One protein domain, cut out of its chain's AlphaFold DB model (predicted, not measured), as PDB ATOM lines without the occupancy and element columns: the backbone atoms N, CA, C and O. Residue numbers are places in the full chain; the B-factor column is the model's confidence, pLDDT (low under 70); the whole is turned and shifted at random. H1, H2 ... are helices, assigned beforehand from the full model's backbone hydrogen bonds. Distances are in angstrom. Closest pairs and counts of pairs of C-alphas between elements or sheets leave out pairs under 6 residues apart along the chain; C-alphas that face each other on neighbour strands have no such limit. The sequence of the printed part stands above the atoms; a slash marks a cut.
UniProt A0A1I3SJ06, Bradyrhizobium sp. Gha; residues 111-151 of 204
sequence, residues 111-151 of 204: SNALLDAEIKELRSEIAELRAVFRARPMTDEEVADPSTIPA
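This is residues 111 to 151 of the 204 residues of a protein of Bradyrhizobium sp. Gha (UniProt A0A1I3SJ06). One long, free-standing helix, H1, makes most of the length of a thin rod; an outstretched link runs from it to a small head, where the short helix H2 and the end stretch, residues 145 to 151, fold back in a loose hook. The printed part has 41 residues with two named helices, H1 then H2, and no named strand; the class is all helix. It is extended, with a radius of gyration of the C-alphas of 17.8 A and spans of 54 by 15 by 11 A.

H1, residues 112 to 132, stands free, as do residues 111 and 133 to 137. H2, residues 140 to 144, is apart from H1, with no C-alpha of the one within 8 A of the other. In H1 and H2 every O i to N i+4 pair is within hydrogen-bond range.

H1 measures 30.4 A from C-alpha 112 at (-72.959, 19.407, -11.397) to C-alpha 132 at (-42.837, 20.265, -15.674). H2 measures 6.2 A and ends at C-alpha 144, at (-24.273, 2.387, -10.678).

The two C-alphas farthest apart, those of Ser 111 and Ala 144, are 54.4 A apart. The printed part has no cut, and the link from H1 to H2, 7 residues, is short. The model's confidence is under 70 at residues 111 to 112 and 133 to 134.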
ATOM      1  N   SER A 111     -74.640  22.486  -8.192       63.88
ATOM      2  CA  SER A 111     -74.941  22.178  -9.597       63.88
ATOM      3  C   SER A 111     -73.770  21.454 -10.250       63.88
ATOM      4  O   SER A 111     -72.672  22.007 -10.228       63.88
ATOM      5  N   ASN A 112     -74.002  20.261 -10.808       66.25
ATOM      6  CA  ASN A 112     -72.959  19.407 -11.397       66.25
ATOM      7  C   ASN A 112     -71.966  20.205 -12.260       66.25
ATOM      8  O   ASN A 112     -70.771  20.009 -12.141       66.25
ATOM      9  N   ALA A 113     -72.442  21.229 -12.977       70.44
ATOM     10  CA  ALA A 113     -71.621  22.152 -13.759       70.44
ATOM     11  C   ALA A 113     -70.469  22.853 -12.998       70.44
ATOM     12  O   ALA A 113     -69.415  23.080 -13.581       70.44
ATOM     13  N   LEU A 114     -70.648  23.215 -11.721       70.56
ATOM     14  CA  LEU A 114     -69.591  23.830 -10.901       70.56
ATOM     15  C   LEU A 114     -68.543  22.797 -10.483       70.56
ATOM     16  O   LEU A 114     -67.352  23.080 -10.543       70.56
ATOM     17  N   LEU A 115     -68.987  21.594 -10.110       77.31
ATOM     18  CA  LEU A 115     -68.090  20.481  -9.795       77.31
ATOM     19  C   LEU A 115     -67.318  20.037 -11.043       77.31
ATOM     20  O   LEU A 115     -66.127  19.773 -10.966       77.31
ATOM     21  N   ASP A 116     -67.975  20.019 -12.201       80.69
ATOM     22  CA  ASP A 116     -67.363  19.675 -13.484       80.69
ATOM     23  C   ASP A 116     -66.304  20.707 -13.902       80.69
ATOM     24  O   ASP A 116     -65.256  20.336 -14.437       80.69
ATOM     25  N   ALA A 117     -66.549  21.995 -13.638       84.38
ATOM     26  CA  ALA A 117     -65.573  23.057 -13.868       84.38
ATOM     27  C   ALA A 117     -64.347  22.903 -12.954       84.38
ATOM     28  O   ALA A 117     -63.221  22.922 -13.449       84.38
ATOM     29  N   GLU A 118     -64.564  22.658 -11.662       87.19
ATOM     30  CA  GLU A 118     -63.495  22.469 -10.674       87.19
ATOM     31  C   GLU A 118     -62.670  21.200 -10.958       87.19
ATOM     32  O   GLU A 118     -61.442  21.221 -10.927       87.19
ATOM     33  N   ILE A 119     -63.319  20.103 -11.366       87.81
ATOM     34  CA  ILE A 119     -62.634  18.877 -11.810       87.81
ATOM     35  C   ILE A 119     -61.790  19.135 -13.062       87.81
ATOM     36  O   ILE A 119     -60.701  18.572 -13.201       87.81
ATOM     37  N   LYS A 120     -62.282  19.949 -14.001       90.31
ATOM     38  CA  LYS A 120     -61.543  20.286 -15.221       90.31
ATOM     39  C   LYS A 120     -60.301  21.124 -14.908       90.31
ATOM     40  O   LYS A 120     -59.248  20.834 -15.468       90.31
ATOM     41  N   GLU A 121     -60.430  22.101 -14.016       92.94
ATOM     42  CA  GLU A 121     -59.337  22.967 -13.562       92.94
ATOM     43  C   GLU A 121     -58.247  22.164 -12.837       92.94
ATOM     44  O   GLU A 121     -57.087  22.182 -13.252       92.94
ATOM     45  N   LEU A 122     -58.635  21.324 -11.871       91.69
ATOM     46  CA  LEU A 122     -57.704  20.426 -11.175       91.69
ATOM     47  C   LEU A 122     -56.979  19.475 -12.141       91.69
ATOM     48  O   LEU A 122     -55.789  19.199 -11.990       91.69
ATOM     49  N   ARG A 123     -57.671  18.971 -13.170       91.56
ATOM     50  CA  ARG A 123     -57.044  18.118 -14.194       91.56
ATOM     51  C   ARG A 123     -56.039  18.876 -15.059       91.56
ATOM     52  O   ARG A 123     -55.029  18.275 -15.425       91.56
ATOM     53  N   SER A 124     -56.292  20.145 -15.399       91.56
ATOM     54  CA  SER A 124     -55.309  20.963 -16.124       91.56
ATOM     55  C   SER A 124     -54.084  21.265 -15.273       91.56
ATOM     56  O   SER A 124     -52.975  21.076 -15.761       91.56
ATOM     57  N   GLU A 125     -54.260  21.615 -13.998       88.00
ATOM     58  CA  GLU A 125     -53.136  21.853 -13.085       88.00
ATOM     59  C   GLU A 125     -52.258  20.603 -12.932       88.00
ATOM     60  O   GLU A 125     -51.032  20.673 -13.026       88.00
ATOM     61  N   ILE A 126     -52.871  19.421 -12.787       86.94
ATOM     62  CA  ILE A 126     -52.139  18.145 -12.745       86.94
ATOM     63  C   ILE A 126     -51.386  17.887 -14.058       86.94
ATOM     64  O   ILE A 126     -50.270  17.365 -14.034       86.94
ATOM     65  N   ALA A 127     -51.974  18.225 -15.208       83.94
ATOM     66  CA  ALA A 127     -51.321  18.059 -16.503       83.94
ATOM     67  C   ALA A 127     -50.117  19.001 -16.665       83.94
ATOM     68  O   ALA A 127     -49.076  18.570 -17.161       83.94
ATOM     69  N   GLU A 128     -50.227  20.248 -16.204       83.06
ATOM     70  CA  GLU A 128     -49.120  21.209 -16.184       83.06
ATOM     71  C   GLU A 128     -47.994  20.746 -15.256       83.06
ATOM     72  O   GLU A 128     -46.831  20.716 -15.665       83.06
ATOM     73  N   LEU A 129     -48.327  20.281 -14.049       80.12
ATOM     74  CA  LEU A 129     -47.351  19.709 -13.119       80.12
ATOM     75  C   LEU A 129     -46.626  18.505 -13.732       80.12
ATOM     76  O   LEU A 129     -45.399  18.438 -13.693       80.12
ATOM     77  N   ARG A 130     -47.353  17.587 -14.378       75.69
ATOM     78  CA  ARG A 130     -46.756  16.442 -15.091       75.69
ATOM     79  C   ARG A 130     -45.915  16.848 -16.305       75.69
ATOM     80  O   ARG A 130     -45.022  16.104 -16.690       75.69
ATOM     81  N   ALA A 131     -46.176  17.998 -16.922       74.38
ATOM     82  CA  ALA A 131     -45.355  18.506 -18.020       74.38
ATOM     83  C   ALA A 131     -44.030  19.115 -17.523       74.38
ATOM     84  O   ALA A 131     -43.008  19.012 -18.206       74.38
ATOM     85  N   VAL A 132     -44.038  19.724 -16.331       72.81
ATOM     86  CA  VAL A 132     -42.837  20.265 -15.674       72.81
ATOM     87  C   VAL A 132     -41.970  19.137 -15.106       72.81
ATOM     88  O   VAL A 132     -40.754  19.129 -15.308       72.81
ATOM     89  N   PHE A 133     -42.587  18.155 -14.452       66.69
ATOM     90  CA  PHE A 133     -41.903  16.985 -13.908       66.69
ATOM     91  C   PHE A 133     -41.874  15.850 -14.934       66.69
ATOM     92  O   PHE A 133     -42.826  15.086 -15.073       66.69
ATOM     93  N   ARG A 134     -40.756  15.709 -15.657       67.62
ATOM     94  CA  ARG A 134     -40.562  14.583 -16.582       67.62
ATOM     95  C   ARG A 134     -40.268  13.309 -15.801       67.62
ATOM     96  O   ARG A 134     -39.131  13.088 -15.388       67.62
ATOM     97  N   ALA A 135     -41.274  12.455 -15.661       71.44
ATOM     98  CA  ALA A 135     -41.053  11.072 -15.273       71.44
ATOM     99  C   ALA A 135     -40.251  10.376 -16.382       71.44
ATOM    100  O   ALA A 135     -40.692  10.293 -17.531       71.44
ATOM    101  N   ARG A 136     -39.051   9.912 -16.043       77.81
ATOM    102  CA  ARG A 136     -38.242   9.039 -16.895       77.81
ATOM    103  C   ARG A 136     -37.705   7.888 -16.050       77.81
ATOM    104  O   ARG A 136     -37.463   8.108 -14.863       77.81
ATOM    105  N   PRO A 137     -37.490   6.699 -16.637       77.81
ATOM    106  CA  PRO A 137     -36.752   5.656 -15.947       77.81
ATOM    107  C   PRO A 137     -35.337   6.153 -15.626       77.81
ATOM    108  O   PRO A 137     -34.734   6.924 -16.388       77.81
ATOM    109  N   MET A 138     -34.838   5.733 -14.469       79.50
ATOM    110  CA  MET A 138     -33.453   5.946 -14.067       79.50
ATOM    111  C   MET A 138     -32.539   5.146 -14.997       79.50
ATOM    112  O   MET A 138     -32.894   4.036 -15.395       79.50
ATOM    113  N   THR A 139     -31.410   5.722 -15.405       83.62
ATOM    114  CA  THR A 139     -30.469   5.009 -16.279       83.62
ATOM    115  C   THR A 139     -29.588   4.063 -15.467       83.62
ATOM    116  O   THR A 139     -29.315   4.316 -14.295       83.62
ATOM    117  N   ASP A 140     -29.082   2.999 -16.095       80.94
ATOM    118  CA  ASP A 140     -28.177   2.040 -15.439       80.94
ATOM    119  C   ASP A 140     -26.903   2.714 -14.886       80.94
ATOM    120  O   ASP A 140     -26.342   2.279 -13.884       80.94
ATOM    121  N   GLU A 141     -26.468   3.817 -15.505       81.12
ATOM    122  CA  GLU A 141     -25.345   4.646 -15.046       81.12
ATOM    123  C   GLU A 141     -25.671   5.398 -13.747       81.12
ATOM    124  O   GLU A 141     -24.854   5.423 -12.829       81.12
ATOM    125  N   GLU A 142     -26.885   5.948 -13.639       82.00
ATOM    126  CA  GLU A 142     -27.381   6.604 -12.423       82.00
ATOM    127  C   GLU A 142     -27.583   5.605 -11.277       82.00
ATOM    128  O   GLU A 142     -27.417   5.956 -10.108       82.00
ATOM    129  N   VAL A 143     -27.922   4.354 -11.605       80.62
ATOM    130  CA  VAL A 143     -28.018   3.250 -10.636       80.62
ATOM    131  C   VAL A 143     -26.634   2.832 -10.137       80.62
ATOM    132  O   VAL A 143     -26.466   2.578  -8.944       80.62
ATOM    133  N   ALA A 144     -25.639   2.772 -11.027       84.56
ATOM    134  CA  ALA A 144     -24.273   2.387 -10.678       84.56
ATOM    135  C   ALA A 144     -23.515   3.476  -9.895       84.56
ATOM    136  O   ALA A 144     -22.692   3.142  -9.039       84.56
ATOM    137  N   ASP A 145     -23.793   4.757 -10.159       86.56
ATOM    138  CA  ASP A 145     -23.199   5.898  -9.454       86.56
ATOM    139  C   ASP A 145     -24.274   6.911  -9.002       86.56
ATOM    140  O   ASP A 145     -24.641   7.816  -9.761       86.56
ATOM    141  N   PRO A 146     -24.726   6.839  -7.733       79.62
ATOM    142  CA  PRO A 146     -25.746   7.734  -7.181       79.62
ATOM    143  C   PRO A 146     -25.382   9.225  -7.201       79.62
ATOM    144  O   PRO A 146     -26.259  10.071  -7.023       79.62
ATOM    145  N   SER A 147     -24.104   9.574  -7.397       81.62
ATOM    146  CA  SER A 147     -23.665  10.972  -7.480       81.62
ATOM    147  C   SER A 147     -24.033  11.648  -8.806       81.62
ATOM    148  O   SER A 147     -24.011  12.877  -8.897       81.62
ATOM    149  N   THR A 148     -24.417  10.865  -9.818       83.81
ATOM    150  CA  THR A 148     -24.809  11.361 -11.148       83.81
ATOM    151  C   THR A 148     -26.279  11.784 -11.237       83.81
ATOM    152  O   THR A 148     -26.683  12.424 -12.210       83.81
ATOM    153  N   ILE A 149     -27.077  11.499 -10.204       84.44
ATOM    154  CA  ILE A 149     -28.500  11.837 -10.155       84.44
ATOM    155  C   ILE A 149     -28.678  13.357  -9.975       84.44
ATOM    156  O   ILE A 149     -28.047  13.958  -9.099       84.44
ATOM    157  N   PRO A 150     -29.575  14.014 -10.736       83.06
ATOM    158  CA  PRO A 150     -29.863  15.432 -10.549       83.06
ATOM    159  C   PRO A 150     -30.349  15.747  -9.126       83.06
ATOM    160  O   PRO A 150     -31.294  15.138  -8.638       83.06
ATOM    161  N   ALA A 151     -29.783  16.776  -8.490       78.00
ATOM    162  CA  ALA A 151     -30.089  17.143  -7.099       78.00
ATOM    163  C   ALA A 151     -31.566  17.516  -6.816       78.00
ATOM    164  O   ALA A 151     -31.972  17.574  -5.660       78.00
TER     165      ALA A 151